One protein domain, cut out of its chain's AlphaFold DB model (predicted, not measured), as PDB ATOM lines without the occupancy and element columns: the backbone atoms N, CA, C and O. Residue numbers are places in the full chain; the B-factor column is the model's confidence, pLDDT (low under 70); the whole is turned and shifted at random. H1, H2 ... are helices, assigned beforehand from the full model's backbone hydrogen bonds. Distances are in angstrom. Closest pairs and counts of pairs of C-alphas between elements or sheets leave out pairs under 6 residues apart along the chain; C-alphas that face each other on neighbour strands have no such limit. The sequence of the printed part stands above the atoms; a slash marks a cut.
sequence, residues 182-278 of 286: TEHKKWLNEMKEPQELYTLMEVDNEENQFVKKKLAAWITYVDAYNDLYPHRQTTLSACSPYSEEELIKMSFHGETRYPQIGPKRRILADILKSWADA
ATOM      1  N   THR A 182     367.481 484.873 333.172       58.97
ATOM      2  CA  THR A 182     366.273 485.435 333.806       58.97
ATOM      3  C   THR A 182     366.190 485.093 335.286       58.97
ATOM      4  O   THR A 182     365.764 485.931 336.070       58.97
ATOM      5  N   GLU A 183     366.626 483.895 335.670       63.97
ATOM      6  CA  GLU A 183     366.588 483.423 337.055       63.97
ATOM      7  C   GLU A 183     367.534 484.203 337.955       63.97
ATOM      8  O   GLU A 183     367.100 484.713 338.975       63.97
ATOM      9  N   HIS A 184     368.788 484.412 337.550       63.06
ATOM     10  CA  HIS A 184     369.731 485.166 338.372       63.06
ATOM     11  C   HIS A 184     369.349 486.653 338.462       63.06
ATOM     12  O   HIS A 184     369.454 487.246 339.534       63.06
ATOM     13  N   LYS A 185     368.851 487.256 337.365       62.72
ATOM     14  CA  LYS A 185     368.291 488.625 337.392       62.72
ATOM     15  C   LYS A 185     367.082 488.696 338.336       62.72
ATOM     16  O   LYS A 185     366.991 489.614 339.144       62.72
ATOM     17  N   LYS A 186     366.190 487.702 338.279       68.19
ATOM     18  CA  LYS A 186     365.044 487.572 339.187       68.19
ATOM     19  C   LYS A 186     365.497 487.437 340.642       68.19
ATOM     20  O   LYS A 186     365.016 488.186 341.476       68.19
ATOM     21  N   TRP A 187     366.448 486.558 340.938       78.44
ATOM     22  CA  TRP A 187     366.968 486.356 342.288       78.44
ATOM     23  C   TRP A 187     367.631 487.606 342.852       78.44
ATOM     24  O   TRP A 187     367.435 487.919 344.018       78.44
ATOM     25  N   LEU A 188     368.404 488.336 342.042       70.81
ATOM     26  CA  LEU A 188     368.943 489.626 342.464       70.81
ATOM     27  C   LEU A 188     367.825 490.625 342.758       70.81
ATOM     28  O   LEU A 188     367.880 491.269 343.798       70.81
ATOM     29  N   ASN A 189     366.809 490.734 341.896       66.62
ATOM     30  CA  ASN A 189     365.664 491.627 342.116       66.62
ATOM     31  C   ASN A 189     364.865 491.258 343.375       66.62
ATOM     32  O   ASN A 189     364.408 492.137 344.096       66.62
ATOM     33  N   GLU A 190     364.716 489.963 343.647       76.31
ATOM     34  CA  GLU A 190     364.085 489.427 344.857       76.31
ATOM     35  C   GLU A 190     364.991 489.526 346.094       76.31
ATOM     36  O   GLU A 190     364.560 489.163 347.184       76.31
ATOM     37  N   MET A 191     366.232 490.008 345.939       75.75
ATOM     38  CA  MET A 191     367.257 490.053 346.987       75.75
ATOM     39  C   MET A 191     367.465 488.693 347.670       75.75
ATOM     40  O   MET A 191     367.645 488.628 348.882       75.75
ATOM     41  N   LYS A 192     367.423 487.602 346.893       82.81
ATOM     42  CA  LYS A 192     367.697 486.244 347.384       82.81
ATOM     43  C   LYS A 192     369.045 486.219 348.101       82.81
ATOM     44  O   LYS A 192     370.065 486.594 347.527       82.81
ATOM     45  N   GLU A 193     369.051 485.758 349.345       89.00
ATOM     46  CA  GLU A 193     370.282 485.709 350.128       89.00
ATOM     47  C   GLU A 193     371.263 484.704 349.502       89.00
ATOM     48  O   GLU A 193     370.851 483.596 349.134       89.00
ATOM     49  N   PRO A 194     372.565 485.032 349.380       89.25
ATOM     50  CA  PRO A 194     373.504 484.140 348.708       89.25
ATOM     51  C   PRO A 194     373.600 482.750 349.353       89.25
ATOM     52  O   PRO A 194     373.783 481.763 348.646       89.25
ATOM     53  N   GLN A 195     373.400 482.645 350.671       90.75
ATOM     54  CA  GLN A 195     373.337 481.360 351.376       90.75
ATOM     55  C   GLN A 195     372.148 480.497 350.919       90.75
ATOM     56  O   GLN A 195     372.302 479.297 350.706       90.75
ATOM     57  N   GLU A 196     370.970 481.097 350.714       89.31
ATOM     58  CA  GLU A 196     369.788 480.384 350.208       89.31
ATOM     59  C   GLU A 196     370.054 479.833 348.800       89.31
ATOM     60  O   GLU A 196     369.670 478.709 348.465       89.31
ATOM     61  N   LEU A 197     370.764 480.609 347.980       86.31
ATOM     62  CA  LEU A 197     371.096 480.218 346.617       86.31
ATOM     63  C   LEU A 197     372.155 479.131 346.517       86.31
ATOM     64  O   LEU A 197     372.096 478.351 345.570       86.31
ATOM     65  N   TYR A 198     373.077 479.033 347.477       85.12
ATOM     66  CA  TYR A 198     374.027 477.920 347.531       85.12
ATOM     67  C   TYR A 198     373.277 476.580 347.541       85.12
ATOM     68  O   TYR A 198     373.560 475.685 346.741       85.12
ATOM     69  N   THR A 199     372.257 476.489 348.397       83.69
ATOM     70  CA  THR A 199     371.390 475.315 348.521       83.69
ATOM     71  C   THR A 199     370.490 475.147 347.302       83.69
ATOM     72  O   THR A 199     370.404 474.051 346.758       83.69
ATOM     73  N   LEU A 200     369.850 476.221 346.822       83.50
ATOM     74  CA  LEU A 200     368.945 476.157 345.665       83.50
ATOM     75  C   LEU A 200     369.655 475.689 344.386       83.50
ATOM     76  O   LEU A 200     369.060 475.012 343.552       83.50
ATOM     77  N   MET A 201     370.925 476.060 344.222       77.31
ATOM     78  CA  MET A 201     371.748 475.650 343.086       77.31
ATOM     79  C   MET A 201     372.359 474.252 343.267       77.31
ATOM     80  O   MET A 201     372.946 473.724 342.316       77.31
ATOM     81  N   GLU A 202     372.209 473.645 344.451       79.81
ATOM     82  CA  GLU A 202     372.802 472.362 344.853       79.81
ATOM     83  C   GLU A 202     374.311 472.341 344.556       79.81
ATOM     84  O   GLU A 202     374.811 471.516 343.778       79.81
ATOM     85  N   VAL A 203     375.026 473.344 345.074       74.44
ATOM     86  CA  VAL A 203     376.455 473.550 344.790       74.44
ATOM     87  C   VAL A 203     377.327 472.411 345.343       74.44
ATOM     88  O   VAL A 203     378.377 472.125 344.772       74.44
ATOM     89  N   ASP A 204     376.881 471.738 346.401       68.12
ATOM     90  CA  ASP A 204     377.560 470.668 347.145       68.12
ATOM     91  C   ASP A 204     377.203 469.239 346.698       68.12
ATOM     92  O   ASP A 204     377.710 468.275 347.268       68.12
ATOM     93  N   ASN A 205     376.367 469.062 345.671       63.97
ATOM     94  CA  ASN A 205     375.977 467.725 345.226       63.97
ATOM     95  C   ASN A 205     377.109 467.038 344.422       63.97
ATOM     96  O   ASN A 205     377.262 467.254 343.214       63.97
ATOM     97  N   GLU A 206     377.903 466.216 345.122       53.03
ATOM     98  CA  GLU A 206     379.115 465.521 344.647       53.03
ATOM     99  C   GLU A 206     378.882 464.520 343.498       53.03
ATOM    100  O   GLU A 206     379.833 464.156 342.804       53.03
ATOM    101  N   GLU A 207     377.638 464.115 343.218       47.69
ATOM    102  CA  GLU A 207     377.320 463.175 342.130       47.69
ATOM    103  C   GLU A 207     377.468 463.788 340.723       47.69
ATOM    104  O   GLU A 207     377.396 463.086 339.711       47.69
ATOM    105  N   ASN A 208     377.695 465.103 340.624       42.19
ATOM    106  CA  ASN A 208     377.662 465.823 339.358       42.19
ATOM    107  C   ASN A 208     379.039 466.341 338.912       42.19
ATOM    108  O   ASN A 208     379.652 467.203 339.540       42.19
ATOM    109  N   GLN A 209     379.444 465.979 337.690       42.47
ATOM    110  CA  GLN A 209     380.575 466.570 336.943       42.47
ATOM    111  C   GLN A 209     380.489 468.109 336.748       42.47
ATOM    112  O   GLN A 209     381.371 468.732 336.154       42.47
ATOM    113  N   PHE A 210     379.412 468.734 337.236       49.53
ATOM    114  CA  PHE A 210     379.078 470.151 337.129       49.53
ATOM    115  C   PHE A 210     379.291 470.960 338.425       49.53
ATOM    116  O   PHE A 210     379.089 472.174 338.383       49.53
ATOM    117  N   VAL A 211     379.753 470.358 339.534       61.47
ATOM    118  CA  VAL A 211     380.012 471.056 340.821       61.47
ATOM    119  C   VAL A 211     380.892 472.297 340.640       61.47
ATOM    120  O   VAL A 211     380.541 473.382 341.093       61.47
ATOM    121  N   LYS A 212     381.981 472.202 339.861       62.03
ATOM    122  CA  LYS A 212     382.852 473.361 339.574       62.03
ATOM    123  C   LYS A 212     382.116 474.508 338.871       62.03
ATOM    124  O   LYS A 212     382.414 475.668 339.137       62.03
ATOM    125  N   LYS A 213     381.173 474.199 337.973       64.31
ATOM    126  CA  LYS A 213     380.395 475.204 337.228       64.31
ATOM    127  C   LYS A 213     379.316 475.841 338.104       64.31
ATOM    128  O   LYS A 213     379.139 477.052 338.032       64.31
ATOM    129  N   LYS A 214     378.640 475.049 338.942       71.44
ATOM    130  CA  LYS A 214     377.652 475.539 339.917       71.44
ATOM    131  C   LYS A 214     378.308 476.426 340.976       71.44
ATOM    132  O   LYS A 214     377.838 477.534 341.205       71.44
ATOM    133  N   LEU A 215     379.444 475.993 341.522       74.81
ATOM    134  CA  LEU A 215     380.225 476.772 342.483       74.81
ATOM    135  C   LEU A 215     380.722 478.088 341.874       74.81
ATOM    136  O   LEU A 215     380.599 479.133 342.503       74.81
ATOM    137  N   ALA A 216     381.223 478.066 340.634       70.88
ATOM    138  CA  ALA A 216     381.607 479.289 339.930       70.88
ATOM    139  C   ALA A 216     380.418 480.251 339.758       70.88
ATOM    140  O   ALA A 216     380.553 481.436 340.038       70.88
ATOM    141  N   ALA A 217     379.253 479.742 339.343       70.25
ATOM    142  CA  ALA A 217     378.045 480.548 339.165       70.25
ATOM    143  C   ALA A 217     377.513 481.132 340.487       70.25
ATOM    144  O   ALA A 217     377.029 482.261 340.508       70.25
ATOM    145  N   TRP A 218     377.643 480.398 341.591       81.00
ATOM    146  CA  TRP A 218     377.274 480.889 342.914       81.00
ATOM    147  C   TRP A 218     378.234 481.970 343.435       81.00
ATOM    148  O   TRP A 218     377.772 483.025 343.857       81.00
ATOM    149  N   ILE A 219     379.556 481.772 343.324       75.88
ATOM    150  CA  ILE A 219     380.562 482.805 343.662       75.88
ATOM    151  C   ILE A 219     380.259 484.094 342.889       75.88
ATOM    152  O   ILE A 219     380.180 485.182 343.451       75.88
ATOM    153  N   THR A 220     379.991 483.938 341.594       69.62
ATOM    154  CA  THR A 220     379.541 484.998 340.695       69.62
ATOM    155  C   THR A 220     378.317 485.755 341.212       69.62
ATOM    156  O   THR A 220     378.226 486.970 341.021       69.62
ATOM    157  N   TYR A 221     377.347 485.040 341.785       74.12
ATOM    158  CA  TYR A 221     376.134 485.636 342.322       74.12
ATOM    159  C   TYR A 221     376.435 486.444 343.586       74.12
ATOM    160  O   TYR A 221     375.947 487.564 343.701       74.12
ATOM    161  N   VAL A 222     377.264 485.910 344.490       78.88
ATOM    162  CA  VAL A 222     377.687 486.598 345.723       78.88
ATOM    163  C   VAL A 222     378.372 487.924 345.384       78.88
ATOM    164  O   VAL A 222     377.989 488.957 345.930       78.88
ATOM    165  N   ASP A 223     379.300 487.922 344.419       73.25
ATOM    166  CA  ASP A 223     379.973 489.142 343.942       73.25
ATOM    167  C   ASP A 223     378.943 490.190 343.466       73.25
ATOM    168  O   ASP A 223     378.962 491.349 343.884       73.25
ATOM    169  N   ALA A 224     377.971 489.775 342.645       66.44
ATOM    170  CA  ALA A 224     376.933 490.669 342.135       66.44
ATOM    171  C   ALA A 224     375.957 491.168 343.218       66.44
ATOM    172  O   ALA A 224     375.514 492.318 343.151       66.44
ATOM    173  N   TYR A 225     375.618 490.325 344.197       73.31
ATOM    174  CA  TYR A 225     374.780 490.680 345.345       73.31
ATOM    175  C   TYR A 225     375.481 491.729 346.216       73.31
ATOM    176  O   TYR A 225     374.896 492.768 346.518       73.31
ATOM    177  N   ASN A 226     376.757 491.514 346.543       73.19
ATOM    178  CA  ASN A 226     377.573 492.437 347.336       73.19
ATOM    179  C   ASN A 226     377.745 493.803 346.670       73.19
ATOM    180  O   ASN A 226     377.748 494.841 347.342       73.19
ATOM    181  N   ASP A 227     377.876 493.809 345.345       67.19
ATOM    182  CA  ASP A 227     377.952 495.034 344.560       67.19
ATOM    183  C   ASP A 227     376.630 495.802 344.563       67.19
ATOM    184  O   ASP A 227     376.626 497.031 344.678       67.19
ATOM    185  N   LEU A 228     375.504 495.093 344.441       57.88
ATOM    186  CA  LEU A 228     374.157 495.671 344.435       57.88
ATOM    187  C   LEU A 228     373.709 496.185 345.789       57.88
ATOM    188  O   LEU A 228     373.037 497.216 345.879       57.88
ATOM    189  N   TYR A 229     374.090 495.470 346.837       67.50
ATOM    190  CA  TYR A 229     373.624 495.697 348.191       67.50
ATOM    191  C   TYR A 229     374.817 495.952 349.123       67.50
ATOM    192  O   TYR A 229     375.071 495.154 350.019       67.50
ATOM    193  N   PRO A 230     375.524 497.101 349.005       66.44
ATOM    194  CA  PRO A 230     376.732 497.379 349.798       66.44
ATOM    195  C   PRO A 230     376.525 497.361 351.314       66.44
ATOM    196  O   PRO A 230     377.468 497.217 352.076       66.44
ATOM    197  N   HIS A 231     375.286 497.560 351.757       71.94
ATOM    198  CA  HIS A 231     374.898 497.548 353.165       71.94
ATOM    199  C   HIS A 231     374.572 496.136 353.684       71.94
ATOM    200  O   HIS A 231     374.283 495.978 354.866       71.94
ATOM    201  N   ARG A 232     374.589 495.130 352.803       75.62
ATOM    202  CA  ARG A 232     374.342 493.708 353.077       75.62
ATOM    203  C   ARG A 232     375.477 492.834 352.551       75.62
ATOM    204  O   ARG A 232     375.262 491.673 352.227       75.62
ATOM    205  N   GLN A 233     376.669 493.410 352.404       78.81
ATOM    206  CA  GLN A 233     377.807 492.643 351.926       78.81
ATOM    207  C   GLN A 233     378.065 491.448 352.834       78.81
ATOM    208  O   GLN A 233     377.951 491.532 354.056       78.81
ATOM    209  N   THR A 234     378.422 490.346 352.200       84.81
ATOM    210  CA  THR A 234     378.749 489.084 352.840       84.81
ATOM    211  C   THR A 234     379.981 488.477 352.179       84.81
ATOM    212  O   THR A 234     380.375 488.870 351.086       84.81
ATOM    213  N   THR A 235     380.613 487.521 352.839       85.31
ATOM    214  CA  THR A 235     381.774 486.788 352.313       85.31
ATOM    215  C   THR A 235     381.344 485.425 351.782       85.31
ATOM    216  O   THR A 235     380.336 484.869 352.230       85.31
ATOM    217  N   LEU A 236     382.135 484.838 350.886       85.12
ATOM    218  CA  LEU A 236     381.948 483.465 350.420       85.12
ATOM    219  C   LEU A 236     381.953 482.474 351.589       85.12
ATOM    220  O   LEU A 236     381.149 481.546 351.586       85.12
ATOM    221  N   SER A 237     382.800 482.673 352.605       85.50
ATOM    222  CA  SER A 237     382.805 481.807 353.791       85.50
ATOM    223  C   SER A 237     381.523 481.935 354.614       85.50
ATOM    224  O   SER A 237     380.902 480.925 354.923       85.50
ATOM    225  N   ALA A 238     381.069 483.158 354.898       87.94
ATOM    226  CA  ALA A 238     379.835 483.396 355.657       87.94
ATOM    227  C   ALA A 238     378.557 482.859 354.984       87.94
ATOM    228  O   ALA A 238     377.593 482.538 355.677       87.94
ATOM    229  N   CYS A 239     378.524 482.766 353.651       89.50
ATOM    230  CA  CYS A 239     377.378 482.218 352.918       89.50
ATOM    231  C   CYS A 239     377.528 480.747 352.519       89.50
ATOM    232  O   CYS A 239     376.608 480.188 351.921       89.50
ATOM    233  N   SER A 240     378.662 480.123 352.826       85.62
ATOM    234  CA  SER A 240     378.872 478.697 352.610       85.62
ATOM    235  C   SER A 240     378.283 477.882 353.768       85.62
ATOM    236  O   SER A 240     378.295 478.347 354.908       85.62
ATOM    237  N   PRO A 241     377.799 476.648 353.531       85.56
ATOM    238  CA  PRO A 241     377.456 475.735 354.623       85.56
ATOM    239  C   PRO A 241     378.688 475.197 355.372       85.56
ATOM    240  O   PRO A 241     378.531 474.584 356.425       85.56
ATOM    241  N   TYR A 242     379.896 475.400 354.838       84.25
ATOM    242  CA  TYR A 242     381.148 474.930 355.423       84.25
ATOM    243  C   TYR A 242     381.847 476.038 356.210       84.25
ATOM    244  O   TYR A 242     381.846 477.204 355.814       84.25
ATOM    245  N   SER A 243     382.516 475.660 357.297       83.12
ATOM    246  CA  SER A 243     383.416 476.558 358.021       83.12
ATOM    247  C   SER A 243     384.616 476.973 357.160       83.12
ATOM    248  O   SER A 243     385.017 476.267 356.232       83.12
ATOM    249  N   GLU A 244     385.260 478.094 357.505       82.81
ATOM    250  CA  GLU A 244     386.491 478.539 356.831       82.81
ATOM    251  C   GLU A 244     387.577 477.455 356.834       82.81
ATOM    252  O   GLU A 244     388.251 477.246 355.826       82.81
ATOM    253  N   GLU A 245     387.714 476.710 357.934       81.31
ATOM    254  CA  GLU A 245     388.687 475.621 358.036       81.31
ATOM    255  C   GLU A 245     388.378 474.474 357.058       81.31
ATOM    256  O   GLU A 245     389.287 473.944 356.411       81.31
ATOM    257  N   GLU A 246     387.106 474.097 356.921       81.75
ATOM    258  CA  GLU A 246     386.657 473.075 355.971       81.75
ATOM    259  C   GLU A 246     386.846 473.535 354.526       81.75
ATOM    260  O   GLU A 246     387.390 472.783 353.717       81.75
ATOM    261  N   LEU A 247     386.495 474.784 354.213       82.00
ATOM    262  CA  LEU A 247     386.699 475.381 352.891       82.00
ATOM    263  C   LEU A 247     388.174 475.419 352.497       82.00
ATOM    264  O   LEU A 247     388.516 475.103 351.352       82.00
ATOM    265  N   ILE A 248     389.061 475.758 353.435       78.81
ATOM    266  CA  ILE A 248     390.508 475.709 353.217       78.81
ATOM    267  C   ILE A 248     390.931 474.267 352.923       78.81
ATOM    268  O   ILE A 248     391.541 474.006 351.883       78.81
ATOM    269  N   LYS A 249     390.560 473.303 353.775       77.75
ATOM    270  CA  LYS A 249     390.893 471.879 353.582       77.75
ATOM    271  C   LYS A 249     390.397 471.341 352.236       77.75
ATOM    272  O   LYS A 249     391.166 470.703 351.521       77.75
ATOM    273  N   MET A 250     389.152 471.632 351.862       78.88
ATOM    274  CA  MET A 250     388.560 471.246 350.576       78.88
ATOM    275  C   MET A 250     389.281 471.888 349.389       78.88
ATOM    276  O   MET A 250     389.509 471.242 348.361       78.88
ATOM    277  N   SER A 251     389.688 473.151 349.525       73.19
ATOM    278  CA  SER A 251     390.409 473.866 348.471       73.19
ATOM    279  C   SER A 251     391.777 473.239 348.194       73.19
ATOM    280  O   SER A 251     392.143 473.086 347.028       73.19
ATOM    281  N   PHE A 252     392.471 472.764 349.232       74.19
ATOM    282  CA  PHE A 252     393.748 472.051 349.110       74.19
ATOM    283  C   PHE A 252     393.619 470.532 348.913       74.19
ATOM    284  O   PHE A 252     394.628 469.855 348.719       74.19
ATOM    285  N   HIS A 253     392.411 469.959 348.937       74.94
ATOM    286  CA  HIS A 253     392.242 468.516 348.769       74.94
ATOM    287  C   HIS A 253     392.752 468.060 347.392       74.94
ATOM    288  O   HIS A 253     392.237 468.490 346.353       74.94
ATOM    289  N   GLY A 254     393.763 467.183 347.405       66.62
ATOM    290  CA  GLY A 254     394.453 466.691 346.209       66.62
ATOM    291  C   GLY A 254     395.450 467.676 345.586       66.62
ATOM    292  O   GLY A 254     396.045 467.350 344.563       66.62
ATOM    293  N   GLU A 255     395.656 468.848 346.190       67.06
ATOM    294  CA  GLU A 255     396.576 469.880 345.712       67.06
ATOM    295  C   GLU A 255     397.838 469.909 346.583       67.06
ATOM    296  O   GLU A 255     397.777 469.855 347.810       67.06
ATOM    297  N   THR A 256     399.006 470.026 345.954       65.25
ATOM    298  CA  THR A 256     400.290 470.190 346.670       65.25
ATOM    299  C   THR A 256     400.715 471.651 346.791       65.25
ATOM    300  O   THR A 256     401.721 471.955 347.429       65.25
ATOM    301  N   ARG A 257     399.970 472.558 346.151       70.75
ATOM    302  CA  ARG A 257     400.250 473.992 346.057       70.75
ATOM    303  C   ARG A 257     398.953 474.782 346.169       70.75
ATOM    304  O   ARG A 257     397.867 474.221 346.044       70.75
ATOM    305  N   TYR A 258     399.082 476.086 346.392       65.88
ATOM    306  CA  TYR A 258     397.950 477.002 346.356       65.88
ATOM    307  C   TYR A 258     397.205 476.897 345.011       65.88
ATOM    308  O   TYR A 258     397.854 476.933 343.961       65.88
ATOM    309  N   PRO A 259     395.866 476.742 345.010       62.72
ATOM    310  CA  PRO A 259     395.081 476.751 343.785       62.72
ATOM    311  C   PRO A 259     395.249 478.079 343.048       62.72
ATOM    312  O   PRO A 259     394.835 479.127 343.531       62.72
ATOM    313  N   GLN A 260     395.819 478.027 341.849       54.47
ATOM    314  CA  GLN A 260     396.176 479.236 341.102       54.47
ATOM    315  C   GLN A 260     395.026 479.825 340.279       54.47
ATOM    316  O   GLN A 260     395.093 480.977 339.842       54.47
ATOM    317  N   ILE A 261     393.951 479.053 340.081       54.44
ATOM    318  CA  ILE A 261     392.770 479.447 339.306       54.44
ATOM    319  C   ILE A 261     391.477 478.849 339.841       54.44
ATOM    320  O   ILE A 261     391.450 477.825 340.528       54.44
ATOM    321  N   GLY A 262     390.379 479.474 339.422       61.44
ATOM    322  CA  GLY A 262     389.041 478.930 339.556       61.44
ATOM    323  C   GLY A 262     388.434 479.096 340.950       61.44
ATOM    324  O   GLY A 262     388.925 479.873 341.771       61.44
ATOM    325  N   PRO A 263     387.339 478.368 341.224       69.56
ATOM    326  CA  PRO A 263     386.525 478.582 342.419       69.56
ATOM    327  C   PRO A 263     387.284 478.416 343.738       69.56
ATOM    328  O   PRO A 263     387.129 479.230 344.640       69.56
ATOM    329  N   LYS A 264     388.166 477.410 343.822       71.81
ATOM    330  CA  LYS A 264     389.005 477.157 345.004       71.81
ATOM    331  C   LYS A 264     389.907 478.354 345.332       71.81
ATOM    332  O   LYS A 264     389.963 478.773 346.481       71.81
ATOM    333  N   ARG A 265     390.555 478.952 344.319       77.06
ATOM    334  CA  ARG A 265     391.355 480.178 344.490       77.06
ATOM    335  C   ARG A 265     390.500 481.324 345.016       77.06
ATOM    336  O   ARG A 265     390.919 482.024 345.925       77.06
ATOM    337  N   ARG A 266     389.321 481.538 344.420       78.19
ATOM    338  CA  ARG A 266     388.436 482.655 344.790       78.19
ATOM    339  C   ARG A 266     387.955 482.543 346.234       78.19
ATOM    340  O   ARG A 266     388.000 483.545 346.932       78.19
ATOM    341  N   ILE A 267     387.587 481.344 346.688       76.56
ATOM    342  CA  ILE A 267     387.212 481.092 348.088       76.56
ATOM    343  C   ILE A 267     388.370 481.430 349.032       76.56
ATOM    344  O   ILE A 267     388.181 482.168 349.992       76.56
ATOM    345  N   LEU A 268     389.579 480.934 348.743       71.06
ATOM    346  CA  LEU A 268     390.752 481.216 349.574       71.06
ATOM    347  C   LEU A 268     391.103 482.710 349.593       71.06
ATOM    348  O   LEU A 268     391.398 483.249 350.653       71.06
ATOM    349  N   ALA A 269     391.037 483.385 348.445       70.69
ATOM    350  CA  ALA A 269     391.303 484.817 348.345       70.69
ATOM    351  C   ALA A 269     390.286 485.656 349.136       70.69
ATOM    352  O   ALA A 269     390.676 486.622 349.784       70.69
ATOM    353  N   ASP A 270     389.004 485.285 349.108       76.81
ATOM    354  CA  ASP A 270     387.953 485.972 349.864       76.81
ATOM    355  C   ASP A 270     388.144 485.820 351.382       76.81
ATOM    356  O   ASP A 270     388.067 486.808 352.108       76.81
ATOM    357  N   ILE A 271     388.512 484.619 351.849       74.81
ATOM    358  CA  ILE A 271     388.876 484.368 353.255       74.81
ATOM    359  C   ILE A 271     390.109 485.191 353.661       74.81
ATOM    360  O   ILE A 271     390.116 485.850 354.695       74.81
ATOM    361  N   LEU A 272     391.167 485.192 352.845       72.69
ATOM    362  CA  LEU A 272     392.374 485.970 353.147       72.69
ATOM    363  C   LEU A 272     392.081 487.474 353.202       72.69
ATOM    364  O   LEU A 272     392.603 488.173 354.072       72.69
ATOM    365  N   LYS A 273     391.229 487.964 352.297       72.44
ATOM    366  CA  LYS A 273     390.792 489.357 352.279       72.44
ATOM    367  C   LYS A 273     389.967 489.704 353.519       72.44
ATOM    368  O   LYS A 273     390.249 490.721 354.144       72.44
ATOM    369  N   SER A 274     389.016 488.855 353.919       70.12
ATOM    370  CA  SER A 274     388.201 489.101 355.117       70.12
ATOM    371  C   SER A 274     389.065 489.212 356.379       70.12
ATOM    372  O   SER A 274     388.830 490.081 357.220       70.12
ATOM    373  N   TRP A 275     390.124 488.404 356.481       74.56
ATOM    374  CA  TRP A 275     391.095 488.490 357.571       74.56
ATOM    375  C   TRP A 275     391.932 489.772 357.529       74.56
ATOM    376  O   TRP A 275     392.204 490.356 358.578       74.56
ATOM    377  N   ALA A 276     392.346 490.216 356.338       68.69
ATOM    378  CA  ALA A 276     393.078 491.471 356.171       68.69
ATOM    379  C   ALA A 276     392.214 492.683 356.566       68.69
ATOM    380  O   ALA A 276     392.665 493.554 357.317       68.69
ATOM    381  N   ASP A 277     390.954 492.690 356.127       65.12
ATOM    382  CA  ASP A 277     389.986 493.761 356.378       65.12
ATOM    383  C   ASP A 277     389.567 493.837 357.854       65.12
ATOM    384  O   ASP A 277     389.308 494.924 358.376       65.12
ATOM    385  N   ALA A 278     389.560 492.701 358.563       69.62
ATOM    386  CA  ALA A 278     389.190 492.640 359.975       69.62
ATOM    387  C   ALA A 278     390.108 493.468 360.900       69.62
ATOM    388  O   ALA A 278     389.681 493.778 362.010       69.62
TER     389      ALA A 278
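What this domain is: This is residues 182 to 278 of the 286 residues of an uncharacterized protein of Peronospora effusa (UniProt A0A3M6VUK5). Two helical hairpins, H2 with H3 and H5 with H6, sit side by side in a slab. The long helices H3 and H6 meet near their beginnings and open as a V, the short H4 fills the space between the hairpins, and H1 lies at the far end, near H3. The printed part has 97 residues with six named helices, in order H1 H2 H3 H4 H5 H6, and no named strand; the class is all helix. The whole is compact, with a radius of gyration of the C-alphas of 13.4 A, and the C-alphas span 41 by 36 by 20 A.

How they stand to each other: Start at H1, residues 182 to 189, which touches no helix. Look next at H2, residues 194 to 200, which is apart from H1, and at H3, residues 211 to 228. H1 is close to H3 but not clearly touching it: the closest C-alphas, of Leu 188 and Tyr 225, are 6.6 A apart. H2 and H3 form a helical hairpin; they touch, the closest C-alphas being those of Pro 194 and Val 222 at 5.7 A. They run opposite ways at a shallow tilt of 33 degrees, only just short of steep, and H3 touches H2 with residues 218 to 225 alone. Go on to H4, residues 236 to 239, which only just touches H2, with 3 pairs of C-alphas within 8 A, the closest those of Gln 195 and Cys 239 at 4.4 A. H4 is close to H3 but not clearly touching it, with the C-alphas of Ile 219 and Leu 236 closest at 6.9 A. H5, residues 244 to 252, and H6, residues 262 to 277, form the second helical hairpin. They touch, closest at the C-alphas of Ser 251 and Lys 264, 5.0 A apart, and run opposite ways at a tilt of 37 degrees, only just steep. H6 touches H4 with residues 267 to 271 alone, and the closest C-alphas are those of Leu 236 and Ile 267 at 6.2 A. H3 touches H6 with residues 212 to 219 alone, meeting residues 262 to 266 of H6. The C-alphas of Ala 216 and Pro 263 are their closest, 5.6 A apart; these two helices run the same way at a tilt of 38 degrees, only just steep. H5 is apart from H1, H2 and H3. In the backbone, every O i to N i+4 pair is within hydrogen-bond range in H1, H3, H5 and H6, against 2 of 3 in H2, while H4 is too short for such a pair.

Where its parts are: Find C-alpha 182 at (366.273, 485.435, 333.806); from there H1 runs to residue 189. H2 then covers residues 194 to 200. Find C-alpha 211 at (380.012, 471.056, 340.821), where H3, the longest helix, begins; it runs 25.6 A to C-alpha 228. H4 covers residues 236 to 239, and H5 runs 12.4 A over residues 244 to 252. H6 runs 22.4 A from residue 262 to C-alpha 277 at (389.986, 493.761, 356.378).

The domain as a whole: The two C-alphas farthest apart, of Glu 190 and Thr 256, are 41.0 A apart. The printed part has no cut. The links H1 to H2 and H4 to H5 are tight, the other three short. Look in the B-factor column for a mean pLDDT of 72.8 over the printed part. It is under 70 in 34 residues, among them residues 182 to 186, 204 to 213 and 258 to 263.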